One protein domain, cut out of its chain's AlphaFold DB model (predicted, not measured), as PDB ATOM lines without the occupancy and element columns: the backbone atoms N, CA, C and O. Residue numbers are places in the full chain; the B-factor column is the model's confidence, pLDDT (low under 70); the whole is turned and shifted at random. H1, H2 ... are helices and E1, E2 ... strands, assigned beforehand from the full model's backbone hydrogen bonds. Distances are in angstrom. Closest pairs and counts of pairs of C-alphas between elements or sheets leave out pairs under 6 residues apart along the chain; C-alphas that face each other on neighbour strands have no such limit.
ATOM      1  N   ASP A  19      45.794  -4.776 -25.078       55.22
ATOM      2  CA  ASP A  19      45.898  -3.630 -26.003       55.22
ATOM      3  C   ASP A  19      45.805  -3.964 -27.504       55.22
ATOM      4  O   ASP A  19      45.268  -3.178 -28.290       55.22
ATOM      5  N   GLU A  20      46.316  -5.118 -27.927       67.81
ATOM      6  CA  GLU A  20      46.360  -5.493 -29.339       67.81
ATOM      7  C   GLU A  20      44.990  -5.909 -29.874       67.81
ATOM      8  O   GLU A  20      44.696  -5.654 -31.039       67.81
ATOM      9  N   ALA A  21      44.128  -6.506 -29.047       78.81
ATOM     10  CA  ALA A  21      42.857  -7.053 -29.520       78.81
ATOM     11  C   ALA A  21      41.903  -5.958 -30.022       78.81
ATOM     12  O   ALA A  21      41.341  -6.089 -31.106       78.81
ATOM     13  N   LEU A  22      41.764  -4.852 -29.277       89.12
ATOM     14  CA  LEU A  22      40.932  -3.718 -29.700       89.12
ATOM     15  C   LEU A  22      41.498  -3.031 -30.946       89.12
ATOM     16  O   LEU A  22      40.753  -2.695 -31.861       89.12
ATOM     17  N   SER A  23      42.819  -2.871 -31.017       86.94
ATOM     18  CA  SER A  23      43.475  -2.216 -32.154       86.94
ATOM     19  C   SER A  23      43.309  -3.015 -33.457       86.94
ATOM     20  O   SER A  23      43.100  -2.425 -34.519       86.94
ATOM     21  N   ARG A  24      43.320  -4.355 -33.377       91.00
ATOM     22  CA  ARG A  24      43.103  -5.267 -34.517       91.00
ATOM     23  C   ARG A  24      41.683  -5.206 -35.100       91.00
ATOM     24  O   ARG A  24      41.485  -5.627 -36.236       91.00
ATOM     25  N   LEU A  25      40.708  -4.627 -34.390       93.12
ATOM     26  CA  LEU A  25      39.359  -4.383 -34.927       93.12
ATOM     27  C   LEU A  25      39.334  -3.299 -36.015       93.12
ATOM     28  O   LEU A  25      38.313  -3.126 -36.687       93.12
ATOM     29  N   THR A  26      40.425  -2.550 -36.193       95.00
ATOM     30  CA  THR A  26      40.550  -1.626 -37.323       95.00
ATOM     31  C   THR A  26      40.844  -2.432 -38.581       95.00
ATOM     32  O   THR A  26      41.923  -3.009 -38.715       95.00
ATOM     33  N   ALA A  27      39.889  -2.473 -39.508       93.19
ATOM     34  CA  ALA A  27      40.038  -3.222 -40.742       93.19
ATOM     35  C   ALA A  27      41.105  -2.565 -41.635       93.19
ATOM     36  O   ALA A  27      41.000  -1.370 -41.943       93.19
ATOM     37  N   PRO A  28      42.135  -3.309 -42.080       92.50
ATOM     38  CA  PRO A  28      43.087  -2.785 -43.043       92.50
ATOM     39  C   PRO A  28      42.388  -2.552 -44.383       92.50
ATOM     40  O   PRO A  28      41.437  -3.248 -44.739       92.50
ATOM     41  N   ARG A  29      42.904  -1.618 -45.188       88.75
ATOM     42  CA  ARG A  29      42.319  -1.281 -46.499       88.75
ATOM     43  C   ARG A  29      42.174  -2.489 -47.434       88.75
ATOM     44  O   ARG A  29      41.293  -2.484 -48.276       88.75
ATOM     45  N   THR A  30      43.014  -3.513 -47.283       90.25
ATOM     46  CA  THR A  30      42.952  -4.767 -48.052       90.25
ATOM     47  C   THR A  30      41.784  -5.675 -47.664       90.25
ATOM     48  O   THR A  30      41.364  -6.485 -48.483       90.25
ATOM     49  N   ALA A  31      41.263  -5.554 -46.440       91.12
ATOM     50  CA  ALA A  31      40.062  -6.262 -45.991       91.12
ATOM     51  C   ALA A  31      38.774  -5.517 -46.379       91.12
ATOM     52  O   ALA A  31      37.691  -6.102 -46.388       91.12
ATOM     53  N   LEU A  32      38.888  -4.226 -46.707       90.50
ATOM     54  CA  LEU A  32      37.778  -3.380 -47.126       90.50
ATOM     55  C   LEU A  32      37.593  -3.431 -48.649       90.50
ATOM     56  O   LEU A  32      38.553  -3.503 -49.414       90.50
ATOM     57  N   GLY A  33      36.341  -3.352 -49.104       85.44
ATOM     58  CA  GLY A  33      36.041  -3.103 -50.516       85.44
ATOM     59  C   GLY A  33      36.488  -1.696 -50.957       85.44
ATOM     60  O   GLY A  33      36.698  -0.823 -50.114       85.44
ATOM     61  N   PRO A  34      36.592  -1.422 -52.271       85.19
ATOM     62  CA  PRO A  34      37.118  -0.153 -52.791       85.19
ATOM     63  C   PRO A  34      36.296   1.081 -52.387       85.19
ATOM     64  O   PRO A  34      36.825   2.191 -52.377       85.19
ATOM     65  N   SER A  35      35.019   0.892 -52.054       87.00
ATOM     66  CA  SER A  35      34.087   1.940 -51.634       87.00
ATOM     67  C   SER A  35      34.085   2.206 -50.127       87.00
ATOM     68  O   SER A  35      33.555   3.231 -49.716       87.00
ATOM     69  N   CYS A  36      34.667   1.327 -49.304       93.56
ATOM     70  CA  CYS A  36      34.587   1.392 -47.845       93.56
ATOM     71  C   CYS A  36      35.906   1.906 -47.258       93.56
ATOM     72  O   CYS A  36      36.962   1.296 -47.425       93.56
ATOM     73  N   VAL A  37      35.857   3.040 -46.564       93.25
ATOM     74  CA  VAL A  37      37.042   3.695 -45.984       93.25
ATOM     75  C   VAL A  37      36.757   4.185 -44.575       93.25
ATOM     76  O   VAL A  37      35.605   4.428 -44.227       93.25
ATOM     77  N   LEU A  38      37.793   4.380 -43.756       91.81
ATOM     78  CA  LEU A  38      37.628   5.074 -42.478       91.81
ATOM     79  C   LEU A  38      37.082   6.486 -42.716       91.81
ATOM     80  O   LEU A  38      37.594   7.240 -43.546       91.81
ATOM     81  N   ALA A  39      36.035   6.845 -41.977       88.25
ATOM     82  CA  ALA A  39      35.473   8.183 -42.019       88.25
ATOM     83  C   ALA A  39      36.446   9.194 -41.375       88.25
ATOM     84  O   ALA A  39      37.135   8.856 -40.408       88.25
ATOM     85  N   PRO A  40      36.499  10.449 -41.847       83.19
ATOM     86  CA  PRO A  40      37.316  11.473 -41.204       83.19
ATOM     87  C   PRO A  40      36.819  11.772 -39.780       83.19
ATOM     88  O   PRO A  40      35.617  11.710 -39.506       83.19
ATOM     89  N   ALA A  41      37.753  12.119 -38.892       75.56
ATOM     90  CA  ALA A  41      37.490  12.625 -37.544       75.56
ATOM     91  C   ALA A  41      37.733  14.147 -37.468       75.56
ATOM     92  O   ALA A  41      38.538  14.657 -38.251       75.56
ATOM     93  N   PRO A  42      37.111  14.866 -36.510       72.12
ATOM     94  CA  PRO A  42      36.128  14.387 -35.528       72.12
ATOM     95  C   PRO A  42      34.740  14.155 -36.147       72.12
ATOM     96  O   PRO A  42      34.494  14.514 -37.299       72.12
ATOM     97  N   SER A  43      33.824  13.548 -35.385       68.69
ATOM     98  CA  SER A  43      32.437  13.383 -35.832       68.69
ATOM     99  C   SER A  43      31.774  14.723 -36.113       68.69
ATOM    100  O   SER A  43      31.840  15.638 -35.294       68.69
ATOM    101  N   GLU A  44      31.041  14.798 -37.215       68.69
ATOM    102  CA  GLU A  44      30.214  15.950 -37.523       68.69
ATOM    103  C   GLU A  44      28.742  15.640 -37.255       68.69
ATOM    104  O   GLU A  44      28.165  14.732 -37.857       68.69
ATOM    105  N   ARG A  45      28.116  16.400 -36.351       70.81
ATOM    106  CA  ARG A  45      26.719  16.193 -35.949       70.81
ATOM    107  C   ARG A  45      25.767  17.046 -36.780       70.81
ATOM    108  O   ARG A  45      25.996  18.234 -36.969       70.81
ATOM    109  N   LEU A  46      24.656  16.442 -37.197       66.12
ATOM    110  CA  LEU A  46      23.556  17.112 -37.905       66.12
ATOM    111  C   LEU A  46      22.430  17.576 -36.957       66.12
ATOM    112  O   LEU A  46      21.403  18.071 -37.415       66.12
ATOM    113  N   GLY A  47      22.609  17.394 -35.642       59.53
ATOM    114  CA  GLY A  47      21.602  17.632 -34.605       59.53
ATOM    115  C   GLY A  47      20.879  16.349 -34.172       59.53
ATOM    116  O   GLY A  47      20.669  15.433 -34.973       59.53
ATOM    117  N   GLY A  48      20.510  16.277 -32.887       65.06
ATOM    118  CA  GLY A  48      20.011  15.046 -32.260       65.06
ATOM    119  C   GLY A  48      21.045  13.915 -32.324       65.06
ATOM    120  O   GLY A  48      22.246  14.169 -32.226       65.06
ATOM    121  N   ASP A  49      20.581  12.688 -32.563       60.69
ATOM    122  CA  ASP A  49      21.428  11.490 -32.687       60.69
ATOM    123  C   ASP A  49      21.941  11.253 -34.120       60.69
ATOM    124  O   ASP A  49      22.363  10.152 -34.461       60.69
ATOM    125  N   ARG A  50      21.884  12.252 -35.012       64.81
ATOM    126  CA  ARG A  50      22.334  12.100 -36.407       64.81
ATOM    127  C   ARG A  50      23.734  12.657 -36.615       64.81
ATOM    128  O   ARG A  50      24.057  13.760 -36.166       64.81
ATOM    129  N   VAL A  51      24.534  11.928 -37.387       66.38
ATOM    130  CA  VAL A  51      25.898  12.317 -37.756       66.38
ATOM    131  C   VAL A  51      26.092  12.293 -39.267       66.38
ATOM    132  O   VAL A  51      25.592  11.404 -39.947       66.38
ATOM    133  N   ARG A  52      26.799  13.302 -39.786       63.50
ATOM    134  CA  ARG A  52      27.236  13.397 -41.187       63.50
ATOM    135  C   ARG A  52      28.529  12.617 -41.412       63.50
ATOM    136  O   ARG A  52      28.740  12.046 -42.480       63.50
ATOM    137  N   SER A  53      29.411  12.598 -40.416       59.69
ATOM    138  CA  SER A  53      30.688  11.877 -40.417       59.69
ATOM    139  C   SER A  53      31.067  11.445 -39.001       59.69
ATOM    140  O   SER A  53      30.563  12.001 -38.022       59.69
ATOM    141  N   GLY A  54      31.987  10.485 -38.889       63.22
ATOM    142  CA  GLY A  54      32.483   9.976 -37.608       63.22
ATOM    143  C   GLY A  54      31.444   9.140 -36.868       63.22
ATOM    144  O   GLY A  54      30.623   8.507 -37.509       63.22
ATOM    145  N   PHE A  55      31.524   9.116 -35.538       70.12
ATOM    146  CA  PHE A  55      30.785   8.250 -34.611       70.12
ATOM    147  C   PHE A  55      29.368   8.695 -34.298       70.12
ATOM    148  O   PHE A  55      29.131   9.872 -34.042       70.12
ATOM    149  N   TRP A  56      28.484   7.713 -34.172       66.94
ATOM    150  CA  TRP A  56      27.140   7.844 -33.633       66.94
ATOM    151  C   TRP A  56      27.126   7.702 -32.103       66.94
ATOM    152  O   TRP A  56      27.974   7.015 -31.526       66.94
ATOM    153  N   GLY A  57      26.164   8.349 -31.443       65.38
ATOM    154  CA  GLY A  57      25.977   8.299 -29.990       65.38
ATOM    155  C   GLY A  57      26.208   9.637 -29.271       65.38
ATOM    156  O   GLY A  57      26.569  10.642 -29.891       65.38
ATOM    157  N   PRO A  58      25.993   9.678 -27.942       62.94
ATOM    158  CA  PRO A  58      25.941  10.924 -27.178       62.94
ATOM    159  C   PRO A  58      27.312  11.575 -26.970       62.94
ATOM    160  O   PRO A  58      27.376  12.786 -26.757       62.94
ATOM    161  N   VAL A  59      28.420  10.843 -27.136       71.31
ATOM    162  CA  VAL A  59      29.790  11.338 -26.905       71.31
ATOM    163  C   VAL A  59      30.514  11.745 -28.190       71.31
ATOM    164  O   VAL A  59      30.274  11.193 -29.263       71.31
ATOM    165  N   ILE A  60      31.402  12.738 -28.087       75.44
ATOM    166  CA  ILE A  60      32.322  13.126 -29.164       75.44
ATOM    167  C   ILE A  60      33.660  12.435 -28.907       75.44
ATOM    168  O   ILE A  60      34.264  12.601 -27.839       75.44
ATOM    169  N   LEU A  61      34.121  11.666 -29.893       83.25
ATOM    170  CA  LEU A  61      35.438  11.039 -29.860       83.25
ATOM    171  C   LEU A  61      36.451  11.909 -30.622       83.25
ATOM    172  O   LEU A  61      36.116  12.459 -31.674       83.25
ATOM    173  N   PRO A  62      37.678  12.057 -30.098       84.12
ATOM    174  CA  PRO A  62      38.676  12.981 -30.634       84.12
ATOM    175  C   PRO A  62      39.390  12.459 -31.888       84.12
ATOM    176  O   PRO A  62      40.018  13.240 -32.595       84.12
ATOM    177  N   SER A  63      39.320  11.156 -32.167       88.69
ATOM    178  CA  SER A  63      40.024  10.493 -33.270       88.69
ATOM    179  C   SER A  63      39.171   9.374 -33.863       88.69
ATOM    180  O   SER A  63      38.268   8.882 -33.195       88.69
ATOM    181  N   ASN A  64      39.463   8.952 -35.096       89.75
ATOM    182  CA  ASN A  64      38.880   7.757 -35.707       89.75
ATOM    183  C   ASN A  64      39.990   6.930 -36.384       89.75
ATOM    184  O   ASN A  64      40.623   7.451 -37.304       89.75
ATOM    185  N   PRO A  65      40.240   5.679 -35.955       92.75
ATOM    186  CA  PRO A  65      39.614   5.003 -34.813       92.75
ATOM    187  C   PRO A  65      39.941   5.669 -33.462       92.75
ATOM    188  O   PRO A  65      40.868   6.477 -33.339       92.75
ATOM    189  N   TRP A  66      39.165   5.334 -32.435       92.50
ATOM    190  CA  TRP A  66      39.414   5.717 -31.045       92.50
ATOM    191  C   TRP A  66      39.512   4.475 -30.161       92.50
ATOM    192  O   TRP A  66      38.712   3.552 -30.297       92.50
ATOM    193  N   VAL A  67      40.471   4.479 -29.235       92.81
ATOM    194  CA  VAL A  67      40.632   3.491 -28.159       92.81
ATOM    195  C   VAL A  67      40.861   4.251 -26.861       92.81
ATOM    196  O   VAL A  67      41.632   5.215 -26.845       92.81
ATOM    197  N   GLY A  68      40.242   3.822 -25.764       91.88
ATOM    198  CA  GLY A  68      40.549   4.403 -24.462       91.88
ATOM    199  C   GLY A  68      39.732   3.875 -23.291       91.88
ATOM    200  O   GLY A  68      38.901   2.980 -23.419       91.88
ATOM    201  N   GLU A  69      40.002   4.483 -22.138       92.75
ATOM    202  CA  GLU A  69      39.453   4.146 -20.814       92.75
ATOM    203  C   GLU A  69      38.704   5.327 -20.175       92.75
ATOM    204  O   GLU A  69      38.346   5.292 -19.001       92.75
ATOM    205  N   ASP A  70      38.477   6.399 -20.939       92.44
ATOM    206  CA  ASP A  70      37.718   7.555 -20.466       92.44
ATOM    207  C   ASP A  70      36.308   7.120 -20.049       92.44
ATOM    208  O   ASP A  70      35.542   6.623 -20.875       92.44
ATOM    209  N   ARG A  71      35.985   7.292 -18.762       88.69
ATOM    210  CA  ARG A  71      34.785   6.726 -18.132       88.69
ATOM    211  C   ARG A  71      33.507   7.075 -18.887       88.69
ATOM    212  O   ARG A  71      32.706   6.184 -19.160       88.69
ATOM    213  N   ASP A  72      33.326   8.338 -19.254       87.06
ATOM    214  CA  ASP A  72      32.099   8.796 -19.908       87.06
ATOM    215  C   ASP A  72      31.987   8.238 -21.333       87.06
ATOM    216  O   ASP A  72      30.912   7.802 -21.756       87.06
ATOM    217  N   ARG A  73      33.103   8.175 -22.072       89.81
ATOM    218  CA  ARG A  73      33.142   7.558 -23.410       89.81
ATOM    219  C   ARG A  73      32.956   6.048 -23.364       89.81
ATOM    220  O   ARG A  73      32.247   5.514 -24.213       89.81
ATOM    221  N   VAL A  74      33.551   5.368 -22.387       90.81
ATOM    222  CA  VAL A  74      33.400   3.923 -22.175       90.81
ATOM    223  C   VAL A  74      31.948   3.582 -21.857       90.81
ATOM    224  O   VAL A  74      31.410   2.666 -22.470       90.81
ATOM    225  N   ILE A  75      31.288   4.338 -20.972       86.88
ATOM    226  CA  ILE A  75      29.861   4.146 -20.669       86.88
ATOM    227  C   ILE A  75      29.022   4.344 -21.931       86.88
ATOM    228  O   ILE A  75      28.206   3.488 -22.262       86.88
ATOM    229  N   ALA A  76      29.243   5.434 -22.669       85.38
ATOM    230  CA  ALA A  76      28.468   5.726 -23.871       85.38
ATOM    231  C   ALA A  76      28.653   4.671 -24.973       85.38
ATOM    232  O   ALA A  76      27.674   4.230 -25.569       85.38
ATOM    233  N   ILE A  77      29.889   4.233 -25.232       88.25
ATOM    234  CA  ILE A  77      30.165   3.137 -26.172       88.25
ATOM    235  C   ILE A  77      29.563   1.836 -25.647       88.25
ATOM    236  O   ILE A  77      28.988   1.066 -26.412       88.25
ATOM    237  N   GLY A  78      29.652   1.595 -24.344       87.56
ATOM    238  CA  GLY A  78      29.135   0.392 -23.727       87.56
ATOM    239  C   GLY A  78      27.626   0.261 -23.823       87.56
ATOM    240  O   GLY A  78      27.143  -0.812 -24.169       87.56
ATOM    241  N   GLU A  79      26.884   1.346 -23.610       83.00
ATOM    242  CA  GLU A  79      25.434   1.382 -23.822       83.00
ATOM    243  C   GLU A  79      25.070   1.045 -25.281       83.00
ATOM    244  O   GLU A  79      24.096   0.329 -25.515       83.00
ATOM    245  N   VAL A  80      25.887   1.465 -26.256       82.31
ATOM    246  CA  VAL A  80      25.713   1.105 -27.675       82.31
ATOM    247  C   VAL A  80      26.042  -0.368 -27.938       82.31
ATOM    248  O   VAL A  80      25.267  -1.044 -28.606       82.31
ATOM    249  N   VAL A  81      27.167  -0.881 -27.428       84.88
ATOM    250  CA  VAL A  81      27.638  -2.263 -27.666       84.88
ATOM    251  C   VAL A  81      26.709  -3.296 -27.041       84.88
ATOM    252  O   VAL A  81      26.362  -4.293 -27.679       84.88
ATOM    253  N   VAL A  82      26.323  -3.060 -25.791       78.75
ATOM    254  CA  VAL A  82      25.416  -3.917 -25.027       78.75
ATOM    255  C   VAL A  82      24.012  -3.864 -25.619       78.75
ATOM    256  O   VAL A  82      23.368  -4.900 -25.749       78.75
ATOM    257  N   GLY A  83      23.569  -2.673 -26.027       65.94
ATOM    258  CA  GLY A  83      22.221  -2.454 -26.525       65.94
ATOM    259  C   GLY A  83      21.151  -2.566 -25.434       65.94
ATOM    260  O   GLY A  83      21.411  -2.972 -24.297       65.94
ATOM    261  N   PRO A  84      19.912  -2.173 -25.750       60.31
ATOM    262  CA  PRO A  84      18.822  -2.205 -24.783       60.31
ATOM    263  C   PRO A  84      18.369  -3.619 -24.420       60.31
ATOM    264  O   PRO A  84      17.902  -3.848 -23.307       60.31
ATOM    265  N   GLU A  85      18.529  -4.580 -25.329       56.91
ATOM    266  CA  GLU A  85      18.285  -5.997 -25.075       56.91
ATOM    267  C   GLU A  85      19.108  -6.541 -23.913       56.91
ATOM    268  O   GLU A  85      18.742  -7.569 -23.376       56.91
ATOM    269  N   GLU A  86      20.154  -5.846 -23.464       56.75
ATOM    270  CA  GLU A  86      20.926  -6.262 -22.297       56.75
ATOM    271  C   GLU A  86      20.973  -5.216 -21.193       56.75
ATOM    272  O   GLU A  86      21.847  -5.248 -20.327       56.75
ATOM    273  N   ALA A  87      20.028  -4.278 -21.175       56.78
ATOM    274  CA  ALA A  87      19.874  -3.346 -20.066       56.78
ATOM    275  C   ALA A  87      19.669  -4.101 -18.729       56.78
ATOM    276  O   ALA A  87      18.992  -5.133 -18.707       56.78
ATOM    277  N   PRO A  88      20.234  -3.617 -17.603       54.03
ATOM    278  CA  PRO A  88      20.038  -4.265 -16.312       54.03
ATOM    279  C   PRO A  88      18.555  -4.181 -15.948       54.03
ATOM    280  O   PRO A  88      17.941  -3.122 -16.111       54.03
ATOM    281  N   ARG A  89      17.985  -5.264 -15.409       60.25
ATOM    282  CA  ARG A  89      16.687  -5.156 -14.736       60.25
ATOM    283  C   ARG A  89      16.877  -4.234 -13.539       60.25
ATOM    284  O   ARG A  89      17.739  -4.490 -12.701       60.25
ATOM    285  N   LEU A  90      16.115  -3.144 -13.500       65.12
ATOM    286  CA  LEU A  90      16.112  -2.271 -12.333       65.12
ATOM    287  C   LEU A  90      15.643  -3.103 -11.129       65.12
ATOM    288  O   LEU A  90      14.700  -3.881 -11.287       65.12
ATOM    289  N   PRO A  91      16.314  -3.001  -9.969       61.06
ATOM    290  CA  PRO A  91      15.887  -3.724  -8.782       61.06
ATOM    291  C   PRO A  91      14.446  -3.346  -8.437       61.06
ATOM    292  O   PRO A  91      14.068  -2.178  -8.555       61.06
ATOM    293  N   ASP A  92      13.660  -4.330  -7.996       62.88
ATOM    294  CA  ASP A  92      12.334  -4.072  -7.445       62.88
ATOM    295  C   ASP A  92      12.500  -3.167  -6.218       62.88
ATOM    296  O   ASP A  92      13.084  -3.550  -5.203       62.88
ATOM    297  N   GLY A  93      12.065  -1.916  -6.341       72.25
ATOM    298  CA  GLY A  93      12.354  -0.879  -5.362       72.25
ATOM    299  C   GLY A  93      11.871   0.496  -5.813       72.25
ATOM    300  O   GLY A  93      11.307   0.636  -6.903       72.25
ATOM    301  N   PRO A  94      12.053   1.530  -4.975       77.56
ATOM    302  CA  PRO A  94      11.749   2.895  -5.377       77.56
ATOM    303  C   PRO A  94      12.556   3.267  -6.635       77.56
ATOM    304  O   PRO A  94      13.693   2.807  -6.782       77.56
ATOM    305  N   PRO A  95      11.998   4.092  -7.544       80.12
ATOM    306  CA  PRO A  95      12.718   4.545  -8.725       80.12
ATOM    307  C   PRO A  95      14.079   5.126  -8.349       80.12
ATOM    308  O   PRO A  95      14.174   5.952  -7.440       80.12
ATOM    309  N   LEU A  96      15.118   4.701  -9.066       80.00
ATOM    310  CA  LEU A  96      16.453   5.246  -8.876       80.00
ATOM    311  C   LEU A  96      16.467   6.726  -9.260       80.00
ATOM    312  O   LEU A  96      15.950   7.113 -10.315       80.00
ATOM    313  N   ASP A  97      17.103   7.548  -8.432       84.81
ATOM    314  CA  ASP A  97      17.382   8.927  -8.800       84.81
ATOM    315  C   ASP A  97      18.442   9.002  -9.918       84.81
ATOM    316  O   ASP A  97      19.089   8.020 -10.307       84.81
ATOM    317  N   ARG A  98      18.634  10.201 -10.473       79.75
ATOM    318  CA  ARG A  98      19.571  10.415 -11.583       79.75
ATOM    319  C   ARG A  98      21.017  10.049 -11.220       79.75
ATOM    320  O   ARG A  98      21.738   9.549 -12.083       79.75
ATOM    321  N   GLY A  99      21.449  10.316  -9.990       80.00
ATOM    322  CA  GLY A  99      22.799  10.007  -9.520       80.00
ATOM    323  C   GLY A  99      23.008   8.504  -9.358       80.00
ATOM    324  O   GLY A  99      24.018   7.970  -9.809       80.00
ATOM    325  N   GLN A 100      22.014   7.809  -8.809       82.25
ATOM    326  CA  GLN A 100      22.006   6.356  -8.662       82.25
ATOM    327  C   GLN A 100      22.028   5.647 -10.021       82.25
ATOM    328  O   GLN A 100      22.810   4.717 -10.215       82.25
ATOM    329  N   LEU A 101      21.247   6.124 -10.996       79.88
ATOM    330  CA  LEU A 101      21.288   5.604 -12.367       79.88
ATOM    331  C   LEU A 101      22.669   5.778 -13.009       79.88
ATOM    332  O   LEU A 101      23.154   4.864 -13.673       79.88
ATOM    333  N   GLN A 102      23.313   6.930 -12.808       79.19
ATOM    334  CA  GLN A 102      24.663   7.188 -13.318       79.19
ATOM    335  C   GLN A 102      25.716   6.299 -12.646       79.19
ATOM    336  O   GLN A 102      26.579   5.742 -13.324       79.19
ATOM    337  N   ALA A 103      25.627   6.110 -11.329       82.12
ATOM    338  CA  ALA A 103      26.515   5.216 -10.592       82.12
ATOM    339  C   ALA A 103      26.367   3.762 -11.065       82.12
ATOM    340  O   ALA A 103      27.369   3.113 -11.358       82.12
ATOM    341  N   MET A 104      25.128   3.288 -11.231       81.62
ATOM    342  CA  MET A 104      24.833   1.950 -11.749       81.62
ATOM    343  C   MET A 104      25.389   1.750 -13.168       81.62
ATOM    344  O   MET A 104      26.016   0.729 -13.451       81.62
ATOM    345  N   ARG A 105      25.206   2.731 -14.064       80.62
ATOM    346  CA  ARG A 105      25.779   2.693 -15.423       80.62
ATOM    347  C   ARG A 105      27.301   2.646 -15.397       80.62
ATOM    348  O   ARG A 105      27.896   1.876 -16.138       80.62
ATOM    349  N   ALA A 106      27.933   3.438 -14.538       82.94
ATOM    350  CA  ALA A 106      29.382   3.445 -14.423       82.94
ATOM    351  C   ALA A 106      29.941   2.129 -13.878       82.94
ATOM    352  O   ALA A 106      30.910   1.616 -14.425       82.94
ATOM    353  N   GLN A 107      29.306   1.569 -12.847       83.62
ATOM    354  CA  GLN A 107      29.702   0.287 -12.268       83.62
ATOM    355  C   GLN A 107      29.645  -0.839 -13.308       83.62
ATOM    356  O   GLN A 107      30.505  -1.712 -13.339       83.62
ATOM    357  N   ARG A 108      28.662  -0.793 -14.213       81.06
ATOM    358  CA  ARG A 108      28.509  -1.784 -15.282       81.06
ATOM    359  C   ARG A 108      29.722  -1.878 -16.214       81.06
ATOM    360  O   ARG A 108      30.016  -2.958 -16.723       81.06
ATOM    361  N   PHE A 109      30.381  -0.755 -16.476       86.75
ATOM    362  CA  PHE A 109      31.506  -0.670 -17.409       86.75
ATOM    363  C   PHE A 109      32.832  -0.408 -16.693       86.75
ATOM    364  O   PHE A 109      33.815  -0.005 -17.314       86.75
ATOM    365  N   GLU A 110      32.870  -0.636 -15.381       86.94
ATOM    366  CA  GLU A 110      34.068  -0.450 -14.581       86.94
ATOM    367  C   GLU A 110      35.192  -1.379 -15.058       86.94
ATOM    368  O   GLU A 110      34.991  -2.567 -15.321       86.94
ATOM    369  N   GLY A 111      36.389  -0.811 -15.217       86.50
ATOM    370  CA  GLY A 111      37.561  -1.528 -15.718       86.50
ATOM    371  C   GLY A 111      37.483  -1.937 -17.193       86.50
ATOM    372  O   GLY A 111      38.410  -2.590 -17.672       86.50
ATOM    373  N   ALA A 112      36.417  -1.576 -17.915       89.62
ATOM    374  CA  ALA A 112      36.329  -1.805 -19.346       89.62
ATOM    375  C   ALA A 112      37.170  -0.786 -20.119       89.62
ATOM    376  O   ALA A 112      37.277   0.387 -19.761       89.62
ATOM    377  N   ARG A 113      37.701  -1.242 -21.245       92.38
ATOM    378  CA  ARG A 113      38.302  -0.411 -22.283       92.38
ATOM    379  C   ARG A 113      37.371  -0.402 -23.473       92.38
ATOM    380  O   ARG A 113      36.742  -1.420 -23.763       92.38
ATOM    381  N   ALA A 114      37.295   0.715 -24.172       92.38
ATOM    382  CA  ALA A 114      36.393   0.872 -25.295       92.38
ATOM    383  C   ALA A 114      37.150   1.175 -26.586       92.38
ATOM    384  O   ALA A 114      38.211   1.802 -26.584       92.38
ATOM    385  N   TYR A 115      36.565   0.731 -27.692       93.50
ATOM    386  CA  TYR A 115      36.991   1.041 -29.047       93.50
ATOM    387  C   TYR A 115      35.798   1.521 -29.858       93.50
ATOM    388  O   TYR A 115      34.673   1.042 -29.687       93.50
ATOM    389  N   ALA A 116      36.067   2.440 -30.772       91.94
ATOM    390  CA  ALA A 116      35.127   2.802 -31.803       91.94
ATOM    391  C   ALA A 116      35.868   3.085 -33.115       91.94
ATOM    392  O   ALA A 116      36.860   3.818 -33.130       91.94
ATOM    393  N   ALA A 117      35.314   2.605 -34.227       92.69
ATOM    394  CA  ALA A 117      35.626   3.095 -35.565       92.69
ATOM    395  C   ALA A 117      34.357   3.402 -36.368       92.69
ATOM    396  O   ALA A 117      33.354   2.700 -36.256       92.69
ATOM    397  N   ALA A 118      34.417   4.439 -37.199       91.19
ATOM    398  CA  ALA A 118      33.396   4.740 -38.196       91.19
ATOM    399  C   ALA A 118      33.985   4.607 -39.603       91.19
ATOM    400  O   ALA A 118      35.061   5.134 -39.894       91.19
ATOM    401  N   TYR A 119      33.257   3.940 -40.481       92.06
ATOM    402  CA  TYR A 119      33.583   3.741 -41.882       92.06
ATOM    403  C   TYR A 119      32.500   4.379 -42.735       92.06
ATOM    404  O   TYR A 119      31.347   4.480 -42.321       92.06
ATOM    405  N   ARG A 120      32.882   4.825 -43.924       89.75
ATOM    406  CA  ARG A 120      31.994   5.432 -44.903       89.75
ATOM    407  C   ARG A 120      32.064   4.657 -46.207       89.75
ATOM    408  O   ARG A 120      33.157   4.332 -46.669       89.75
ATOM    409  N   SER A 121      30.900   4.443 -46.809       90.31
ATOM    410  CA  SER A 121      30.749   4.009 -48.193       90.31
ATOM    411  C   SER A 121      29.718   4.889 -48.879       90.31
ATOM    412  O   SER A 121      28.539   4.841 -48.543       90.31
ATOM    413  N   SER A 122      30.163   5.707 -49.837       86.19
ATOM    414  CA  SER A 122      29.338   6.786 -50.393       86.19
ATOM    415  C   SER A 122      28.815   7.697 -49.264       86.19
ATOM    416  O   SER A 122      29.624   8.228 -48.501       86.19
ATOM    417  N   ASP A 123      27.497   7.831 -49.107       81.69
ATOM    418  CA  ASP A 123      26.846   8.594 -48.035       81.69
ATOM    419  C   ASP A 123      26.429   7.736 -46.824       81.69
ATOM    420  O   ASP A 123      25.862   8.255 -45.859       81.69
ATOM    421  N   GLU A 124      26.713   6.432 -46.836       85.00
ATOM    422  CA  GLU A 124      26.376   5.524 -45.740       85.00
ATOM    423  C   GLU A 124      27.524   5.396 -44.738       85.00
ATOM    424  O   GLU A 124      28.701   5.350 -45.112       85.00
ATOM    425  N   LEU A 125      27.176   5.305 -43.452       85.75
ATOM    426  CA  LEU A 125      28.120   5.053 -42.370       85.75
ATOM    427  C   LEU A 125      27.908   3.657 -41.784       85.75
ATOM    428  O   LEU A 125      26.779   3.244 -41.514       85.75
ATOM    429  N   THR A 126      29.016   2.967 -41.541       89.88
ATOM    430  CA  THR A 126      29.055   1.722 -40.777       89.88
ATOM    431  C   THR A 126      29.993   1.899 -39.595       89.88
ATOM    432  O   THR A 126      31.099   2.414 -39.731       89.88
ATOM    433  N   PHE A 127      29.564   1.468 -38.423       90.06
ATOM    434  CA  PHE A 127      30.258   1.677 -37.166       90.06
ATOM    435  C   PHE A 127      30.684   0.341 -36.580       90.06
ATOM    436  O   PHE A 127      29.945  -0.638 -36.645       90.06
ATOM    437  N   VAL A 128      31.858   0.324 -35.961       92.56
ATOM    438  CA  VAL A 128      32.340  -0.788 -35.149       92.56
ATOM    439  C   VAL A 128      32.598  -0.247 -33.755       92.56
ATOM    440  O   VAL A 128      33.486   0.580 -33.573       92.56
ATOM    441  N   TYR A 129      31.835  -0.712 -32.778       92.19
ATOM    442  CA  TYR A 129      32.028  -0.389 -31.369       92.19
ATOM    443  C   TYR A 129      32.469  -1.632 -30.622       92.19
ATOM    444  O   TYR A 129      31.978  -2.721 -30.913       92.19
ATOM    445  N   ALA A 130      33.354  -1.490 -29.643       92.19
ATOM    446  CA  ALA A 130      33.734  -2.615 -28.811       92.19
ATOM    447  C   ALA A 130      34.024  -2.236 -27.363       92.19
ATOM    448  O   ALA A 130      34.422  -1.112 -27.063       92.19
ATOM    449  N   LEU A 131      33.849  -3.223 -26.490       91.50
ATOM    450  CA  LEU A 131      34.267  -3.213 -25.097       91.50
ATOM    451  C   LEU A 131      35.170  -4.406 -24.822       91.50
ATOM    452  O   LEU A 131      34.870  -5.521 -25.241       91.50
ATOM    453  N   GLN A 132      36.233  -4.184 -24.063       89.88
ATOM    454  CA  GLN A 132      37.098  -5.241 -23.570       89.88
ATOM    455  C   GLN A 132      37.295  -5.100 -22.065       89.88
ATOM    456  O   GLN A 132      37.745  -4.059 -21.590       89.88
ATOM    457  N   TRP A 133      37.031  -6.173 -21.327       86.50
ATOM    458  CA  TRP A 133      37.413  -6.277 -19.922       86.50
ATOM    459  C   TRP A 133      38.745  -7.031 -19.799       86.50
ATOM    460  O   TRP A 133      38.840  -8.168 -20.264       86.50
ATOM    461  N   PRO A 134      39.774  -6.452 -19.146       71.88
ATOM    462  CA  PRO A 134      41.067  -7.110 -18.924       71.88
ATOM    463  C   PRO A 134      40.950  -8.405 -18.114       71.88
ATOM    464  O   PRO A 134      41.795  -9.290 -18.205       71.88
ATOM    465  N   ARG A 135      39.895  -8.523 -17.301       66.25
ATOM    466  CA  ARG A 135      39.561  -9.732 -16.552       66.25
ATOM    467  C   ARG A 135      38.180 -10.200 -16.977       66.25
ATOM    468  O   ARG A 135      37.208  -9.467 -16.834       66.25
ATOM    469  N   LEU A 136      38.101 -11.447 -17.430       57.62
ATOM    470  CA  LEU A 136      36.862 -12.142 -17.802       57.62
ATOM    471  C   LEU A 136      35.767 -12.063 -16.724       57.62
ATOM    472  O   LEU A 136      34.582 -12.069 -17.039       57.62
ATOM    473  N   GLU A 137      36.163 -11.964 -15.455       53.62
ATOM    474  CA  GLU A 137      35.247 -11.862 -14.318       53.62
ATOM    475  C   GLU A 137      34.613 -10.481 -14.128       53.62
ATOM    476  O   GLU A 137      33.612 -10.384 -13.426       53.62
ATOM    477  N   ALA A 138      35.176  -9.438 -14.745       50.69
ATOM    478  CA  ALA A 138      34.705  -8.058 -14.623       50.69
ATOM    479  C   ALA A 138      33.630  -7.688 -15.661       50.69
ATOM    480  O   ALA A 138      33.040  -6.615 -15.571       50.69
ATOM    481  N   GLY A 139      33.368  -8.557 -16.644       52.41
ATOM    482  CA  GLY A 139      32.281  -8.360 -17.601       52.41
ATOM    483  C   GLY A 139      30.903  -8.598 -16.967       52.41
ATOM    484  O   GLY A 139      30.795  -9.341 -15.987       52.41
ATOM    485  N   PRO A 140      29.826  -8.012 -17.519       52.53
ATOM    486  CA  PRO A 140      28.476  -8.225 -17.007       52.53
ATOM    487  C   PRO A 140      28.108  -9.720 -17.030       52.53
ATOM    488  O   PRO A 140      28.152 -10.366 -18.077       52.53
ATOM    489  N   ARG A 141      27.743 -10.267 -15.863       42.56
ATOM    490  CA  ARG A 141      27.233 -11.638 -15.680       42.56
ATOM    491  C   ARG A 141      25.701 -11.583 -15.543       42.56
ATOM    492  O   ARG A 141      25.223 -11.060 -14.540       42.56
ATOM    493  N   GLY A 142      24.936 -12.106 -16.509       36.06
ATOM    494  CA  GLY A 142      23.484 -12.345 -16.358       36.06
ATOM    495  C   GLY A 142      22.640 -12.294 -17.644       36.06
ATOM    496  O   GLY A 142      23.102 -11.807 -18.674       36.06
ATOM    497  N   ASP A 143      21.410 -12.820 -17.551       31.41
ATOM    498  CA  ASP A 143      20.347 -12.755 -18.566       31.41
ATOM    499  C   ASP A 143      19.592 -11.421 -18.459       31.41
ATOM    500  O   ASP A 143      19.071 -11.073 -17.393       31.41
ATOM    501  N   PHE A 144      19.496 -10.670 -19.558       35.47
ATOM    502  CA  PHE A 144      19.007  -9.289 -19.544       35.47
ATOM    503  C   PHE A 144      18.064  -8.985 -20.731       35.47
ATOM    504  O   PHE A 144      18.095  -9.679 -21.739       35.47
ATOM    505  N   ALA A 145      17.165  -8.005 -20.541       28.38
ATOM    506  CA  ALA A 145      16.210  -7.373 -21.481       28.38
ATOM    507  C   ALA A 145      15.826  -6.008 -20.852       28.38
ATOM    508  O   ALA A 145      15.740  -5.951 -19.624       28.38
ATOM    509  N   VAL A 146      15.645  -4.873 -21.555       32.50
ATOM    510  CA  VAL A 146      14.531  -4.461 -22.451       32.50
ATOM    511  C   VAL A 146      14.872  -3.136 -23.201       32.50
ATOM    512  O   VAL A 146      15.402  -2.217 -22.582       32.50
ATOM    513  N   GLY A 147      14.393  -2.954 -24.453       27.22
ATOM    514  CA  GLY A 147      13.797  -1.667 -24.914       27.22
ATOM    515  C   GLY A 147      14.360  -0.939 -26.158       27.22
ATOM    516  O   GLY A 147      15.280  -0.145 -26.049       27.22
ATOM    517  N   ARG A 148      13.720  -1.117 -27.327       30.88
ATOM    518  CA  ARG A 148      14.053  -0.568 -28.670       30.88
ATOM    519  C   ARG A 148      14.818   0.769 -28.725       30.88
ATOM    520  O   ARG A 148      14.246   1.829 -28.477       30.88
ATOM    521  N   ALA A 149      16.019   0.720 -29.302       32.09
ATOM    522  CA  ALA A 149      16.524   1.811 -30.128       32.09
ATOM    523  C   ALA A 149      15.977   1.614 -31.550       32.09
ATOM    524  O   ALA A 149      16.274   0.623 -32.215       32.09
ATOM    525  N   THR A 150      15.123   2.527 -32.002       36.66
ATOM    526  CA  THR A 150      14.647   2.539 -33.387       36.66
ATOM    527  C   THR A 150      15.718   3.218 -34.230       36.66
ATOM    528  O   THR A 150      15.826   4.441 -34.213       36.66
ATOM    529  N   ALA A 151      16.509   2.439 -34.959       39.41
ATOM    530  CA  ALA A 151      17.298   2.950 -36.067       39.41
ATOM    531  C   ALA A 151      17.133   2.025 -37.279       39.41
ATOM    532  O   ALA A 151      17.060   0.806 -37.108       39.41
ATOM    533  N   PRO A 152      17.020   2.574 -38.497       42.09
ATOM    534  CA  PRO A 152      16.972   1.760 -39.697       42.09
ATOM    535  C   PRO A 152      18.375   1.180 -39.905       42.09
ATOM    536  O   PRO A 152      19.337   1.927 -39.760       42.09
ATOM    537  N   SER A 153      18.478  -0.105 -40.259       57.78
ATOM    538  CA  SER A 153      19.698  -0.858 -40.621       57.78
ATOM    539  C   SER A 153      20.246  -1.842 -39.573       57.78
ATOM    540  O   SER A 153      20.070  -1.693 -38.371       57.78
ATOM    541  N   SER A 154      20.818  -2.936 -40.068       66.88
ATOM    542  CA  SER A 154      21.277  -4.120 -39.335       66.88
ATOM    543  C   SER A 154      22.296  -3.858 -38.227       66.88
ATOM    544  O   SER A 154      23.137  -2.968 -38.327       66.88
ATOM    545  N   SER A 155      22.279  -4.728 -37.214       79.88
ATOM    546  CA  SER A 155      23.319  -4.825 -36.192       79.88
ATOM    547  C   SER A 155      23.769  -6.276 -36.052       79.88
ATOM    548  O   SER A 155      22.920  -7.153 -35.904       79.88
ATOM    549  N   ASP A 156      25.079  -6.502 -36.025       82.19
ATOM    550  CA  ASP A 156      25.694  -7.787 -35.678       82.19
ATOM    551  C   ASP A 156      26.481  -7.628 -34.376       82.19
ATOM    552  O   ASP A 156      27.175  -6.627 -34.178       82.19
ATOM    553  N   VAL A 157      26.349  -8.595 -33.465       84.44
ATOM    554  CA  VAL A 157      26.983  -8.565 -32.140       84.44
ATOM    555  C   VAL A 157      27.825  -9.818 -31.950       84.44
ATOM    556  O   VAL A 157      27.349 -10.934 -32.135       84.44
ATOM    557  N   TYR A 158      29.065  -9.619 -31.519       84.06
ATOM    558  CA  TYR A 158      30.050 -10.667 -31.300       84.06
ATOM    559  C   TYR A 158      30.565 -10.627 -29.872       84.06
ATOM    560  O   TYR A 158      30.816  -9.548 -29.327       84.06
ATOM    561  N   ARG A 159      30.756 -11.801 -29.263       83.81
ATOM    562  CA  ARG A 159      31.245 -11.915 -27.884       83.81
ATOM    563  C   ARG A 159      32.206 -13.068 -27.732       83.81
ATOM    564  O   ARG A 159      31.854 -14.213 -28.002       83.81
ATOM    565  N   ARG A 160      33.402 -12.777 -27.226       77.69
ATOM    566  CA  ARG A 160      34.384 -13.813 -26.909       77.69
ATOM    567  C   ARG A 160      35.378 -13.319 -25.872       77.69
ATOM    568  O   ARG A 160      35.903 -12.225 -25.993       77.69
ATOM    569  N   LYS A 161      35.640 -14.128 -24.842       75.62
ATOM    570  CA  LYS A 161      36.690 -13.886 -23.833       75.62
ATOM    571  C   LYS A 161      36.733 -12.456 -23.241       75.62
ATOM    572  O   LYS A 161      37.803 -11.882 -23.086       75.62
ATOM    573  N   GLY A 162      35.577 -11.869 -22.919       77.81
ATOM    574  CA  GLY A 162      35.511 -10.510 -22.357       77.81
ATOM    575  C   GLY A 162      35.685  -9.384 -23.383       77.81
ATOM    576  O   GLY A 162      35.754  -8.229 -22.983       77.81
ATOM    577  N   LEU A 163      35.728  -9.702 -24.680       84.12
ATOM    578  CA  LEU A 163      35.618  -8.765 -25.795       84.12
ATOM    579  C   LEU A 163      34.206  -8.836 -26.381       84.12
ATOM    580  O   LEU A 163      33.713  -9.915 -26.716       84.12
ATOM    581  N   TRP A 164      33.552  -7.688 -26.463       88.19
ATOM    582  CA  TRP A 164      32.227  -7.514 -27.040       88.19
ATOM    583  C   TRP A 164      32.345  -6.520 -28.179       88.19
ATOM    584  O   TRP A 164      32.898  -5.444 -27.977       88.19
ATOM    585  N   VAL A 165      31.835  -6.860 -29.358       89.62
ATOM    586  CA  VAL A 165      31.903  -6.007 -30.549       89.62
ATOM    587  C   VAL A 165      30.521  -5.905 -31.169       89.62
ATOM    588  O   VAL A 165      29.816  -6.906 -31.283       89.62
ATOM    589  N   ARG A 166      30.137  -4.703 -31.586       89.62
ATOM    590  CA  ARG A 166      28.925  -4.437 -32.351       89.62
ATOM    591  C   ARG A 166      29.296  -3.771 -33.669       89.62
ATOM    592  O   ARG A 166      29.967  -2.740 -33.659       89.62
ATOM    593  N   VAL A 167      28.834  -4.346 -34.775       89.94
ATOM    594  CA  VAL A 167      28.891  -3.742 -36.113       89.94
ATOM    595  C   VAL A 167      27.498  -3.235 -36.455       89.94
ATOM    596  O   VAL A 167      26.533  -3.991 -36.372       89.94
ATOM    597  N   TRP A 168      27.378  -1.957 -36.804       86.06
ATOM    598  CA  TRP A 168      26.088  -1.296 -37.004       86.06
ATOM    599  C   TRP A 168      26.095  -0.418 -38.259       86.06
ATOM    600  O   TRP A 168      27.027   0.360 -38.450       86.06
ATOM    601  N   GLY A 169      25.073  -0.528 -39.112       82.81
ATOM    602  CA  GLY A 169      24.943   0.238 -40.358       82.81
ATOM    603  C   GLY A 169      24.110  -0.483 -41.426       82.81
ATOM    604  O   GLY A 169      23.619  -1.594 -41.204       82.81
ATOM    605  N   SER A 170      23.933   0.153 -42.594       84.12
ATOM    606  CA  SER A 170      23.261  -0.427 -43.776       84.12
ATOM    607  C   SER A 170      23.895  -1.757 -44.202       84.12
ATOM    608  O   SER A 170      25.119  -1.851 -44.254       84.12
ATOM    609  N   ARG A 171      23.081  -2.764 -44.581       80.38
ATOM    610  CA  ARG A 171      23.540  -4.062 -45.143       80.38
ATOM    611  C   ARG A 171      24.111  -3.917 -46.561       80.38
ATOM    612  O   ARG A 171      23.561  -4.459 -47.516       80.38
ATOM    613  N   GLY A 172      25.191  -3.161 -46.694       85.94
ATOM    614  CA  GLY A 172      25.973  -3.025 -47.919       85.94
ATOM    615  C   GLY A 172      27.339  -3.701 -47.810       85.94
ATOM    616  O   GLY A 172      27.702  -4.264 -46.775       85.94
ATOM    617  N   ASP A 173      28.138  -3.578 -48.869       90.38
ATOM    618  CA  ASP A 173      29.468  -4.196 -48.963       90.38
ATOM    619  C   ASP A 173      30.408  -3.785 -47.820       90.38
ATOM    620  O   ASP A 173      31.213  -4.590 -47.351       90.38
ATOM    621  N   CYS A 174      30.295  -2.538 -47.348       91.50
ATOM    622  CA  CYS A 174      31.098  -2.024 -46.237       91.50
ATOM    623  C   CYS A 174      30.766  -2.753 -44.926       91.50
ATOM    624  O   CYS A 174      31.675  -3.175 -44.211       91.50
ATOM    625  N   HIS A 175      29.479  -2.995 -44.654       91.94
ATOM    626  CA  HIS A 175      29.036  -3.760 -43.488       91.94
ATOM    627  C   HIS A 175      29.481  -5.215 -43.568       91.94
ATOM    628  O   HIS A 175      30.076  -5.709 -42.619       91.94
ATOM    629  N   GLU A 176      29.299  -5.887 -44.706       92.12
ATOM    630  CA  GLU A 176      29.726  -7.286 -44.869       92.12
ATOM    631  C   GLU A 176      31.251  -7.475 -44.820       92.12
ATOM    632  O   GLU A 176      31.744  -8.501 -44.340       92.12
ATOM    633  N   ALA A 177      32.030  -6.505 -45.303       94.19
ATOM    634  CA  ALA A 177      33.486  -6.520 -45.164       94.19
ATOM    635  C   ALA A 177      33.910  -6.393 -43.692       94.19
ATOM    636  O   ALA A 177      34.716  -7.191 -43.210       94.19
ATOM    637  N   LEU A 178      33.319  -5.442 -42.961       94.44
ATOM    638  CA  LEU A 178      33.597  -5.239 -41.538       94.44
ATOM    639  C   LEU A 178      33.142  -6.426 -40.691       94.44
ATOM    640  O   LEU A 178      33.886  -6.866 -39.821       94.44
ATOM    641  N   ARG A 179      31.965  -6.981 -40.986       93.25
ATOM    642  CA  ARG A 179      31.415  -8.178 -40.347       93.25
ATOM    643  C   ARG A 179      32.411  -9.341 -40.411       93.25
ATOM    644  O   ARG A 179      32.775  -9.892 -39.377       93.25
ATOM    645  N   ARG A 180      32.915  -9.653 -41.613       92.69
ATOM    646  CA  ARG A 180      33.913 -10.716 -41.827       92.69
ATOM    647  C   ARG A 180      35.244 -10.432 -41.131       92.69
ATOM    648  O   ARG A 180      35.799 -11.329 -40.505       92.69
ATOM    649  N   HIS A 181      35.742  -9.196 -41.217       94.25
ATOM    650  CA  HIS A 181      36.990  -8.799 -40.550       94.25
ATOM    651  C   HIS A 181      36.894  -8.951 -39.027       94.25
ATOM    652  O   HIS A 181      37.802  -9.487 -38.393       94.25
ATOM    653  N   VAL A 182      35.787  -8.496 -38.437       92.12
ATOM    654  CA  VAL A 182      35.533  -8.592 -36.995       92.12
ATOM    655  C   VAL A 182      35.414 -10.048 -36.560       92.12
ATOM    656  O   VAL A 182      36.045 -10.425 -35.578       92.12
ATOM    657  N   GLU A 183      34.660 -10.864 -37.297       89.12
ATOM    658  CA  GLU A 183      34.508 -12.299 -37.028       89.12
ATOM    659  C   GLU A 183      35.875 -13.001 -36.989       89.12
ATOM    660  O   GLU A 183      36.227 -13.604 -35.975       89.12
ATOM    661  N   GLN A 184      36.708 -12.793 -38.014       88.25
ATOM    662  CA  GLN A 184      38.067 -13.337 -38.059       88.25
ATOM    663  C   GLN A 184      38.947 -12.821 -36.911       88.25
ATOM    664  O   GLN A 184      39.631 -13.596 -36.248       88.25
ATOM    665  N   THR A 185      38.903 -11.516 -36.626       87.81
ATOM    666  CA  THR A 185      39.713 -10.904 -35.559       87.81
ATOM    667  C   THR A 185      39.368 -11.477 -34.184       87.81
ATOM    668  O   THR A 185      40.250 -11.699 -33.352       87.81
ATOM    669  N   ILE A 186      38.081 -11.704 -33.926       81.06
ATOM    670  CA  ILE A 186      37.595 -12.260 -32.662       81.06
ATOM    671  C   ILE A 186      37.981 -13.732 -32.527       81.06
ATOM    672  O   ILE A 186      38.310 -14.176 -31.422       81.06
ATOM    673  N   ASP A 187      37.971 -14.477 -33.630       79.94
ATOM    674  CA  ASP A 187      38.408 -15.867 -33.653       79.94
ATOM    675  C   ASP A 187      39.914 -16.004 -33.417       79.94
ATOM    676  O   ASP A 187      40.329 -16.824 -32.594       79.94
ATOM    677  N   ASP A 188      40.720 -15.134 -34.022       75.12
ATOM    678  CA  ASP A 188      42.170 -15.095 -33.817       75.12
ATOM    679  C   ASP A 188      42.534 -14.681 -32.383       75.12
ATOM    680  O   ASP A 188      43.436 -15.250 -31.769       75.12
ATOM    681  N   ALA A 189      41.789 -13.739 -31.792       66.94
ATOM    682  CA  ALA A 189      41.946 -13.350 -30.387       66.94
ATOM    683  C   ALA A 189      41.580 -14.479 -29.400       66.94
ATOM    684  O   ALA A 189      41.831 -14.378 -28.194       66.94
ATOM    685  N   ALA A 190      40.969 -15.562 -29.882       52.41
ATOM    686  CA  ALA A 190      40.607 -16.708 -29.072       52.41
ATOM    687  C   ALA A 190      41.652 -17.829 -29.052       52.41
ATOM    688  O   ALA A 190      41.476 -18.773 -28.271       52.41
TER     689      ALA A 190
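What this domain is: This is residues 19 to 190 of the 192 residues of an uncharacterized protein of Vicinamibacteria bacterium TBR-22 (UniProt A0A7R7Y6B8). A twisted antiparallel sheet is covered by helices on both faces: H4 and the short H1 on one, H2 crossing the other. The long strands E5, E6 and E8 run side by side, followed by E7, while short E1 and E4 share the other side of E5; the small hairpin E2 and E3 lies near one end of E5 and E6, and H3 lies beyond H2, away from the sheet. The printed part has 172 residues, with four named helices and eight named strands in the order H1 E1 E2 E3 E4 H2 H3 E5 E6 E7 E8 H4, a mixed class of helices and strands. It is compact, with a radius of gyration of the C-alphas of 15.9 A and spans of 53 by 39 by 26 A.

Where its parts are: In the large sheet, E5 is residues 113 to 121, 27.3 A long, from C-alpha 113 at (38.302, -0.411, -22.283). E6 is residues 124 to 132, 26.9 A; E8 is 163 to 169, 20.2 A; E7 is 155 to 160, 17.0 A; E1 is 36 to 38 and E4 is 66 to 68. E2 is residues 44 to 47 and E3 is 50 to 53. H1 is residues 19 to 24, starting at (45.898, -3.630, -26.003); H2 is 71 to 82, 15.8 A; H3 is 98 to 108, 15.6 A; H4 is 173 to 188, 22.6 A, ending at (42.170, -15.095, -33.817).

How they stand to each other: E5 and E6 form a hairpin, with N 117 and O 128 2.8 A apart. On the other side of E5 are E4, with N 66 to O 116 at 2.8 A, and E1, with N 120 to O 37 at 2.8 A. E8 pairs with E6, N 127 to O 168 at 2.8 A, and forms a hairpin with E7, N 158 to O 165 at 2.8 A. H4 is on the sheet at a height of 7.3 A, along E6 at 8 degrees on the local plane; the closest C-alphas of the two are Thr 126 and His 175, 6.1 A. H1 is on the same face, over E5. H2 is on the opposite face at 8.3 A, across E5 at 64 degrees on the local plane. H2 and H3 only just touch, with 3 pairs of C-alphas within 8 A, closest Ile 75 and Ala 106 at 6.3 A. The hairpin E2 and E3 has N 52 and O 44 2.8 A apart. Every O i to N i+4 pair is within hydrogen-bond range in H2, H3 and H4; in H1, 1 of 2.

The domain as a whole: The two C-alphas farthest apart, Pro 34 and Pro 94, are 53.9 A apart. The printed part has no cut. The long links are H1 to E1, E3 to E4, H2 to H3 and E6 to E7. Mean pLDDT of the printed part is 77.4; 48 residues are under 70, among them 83 to 92 and 135 to 154.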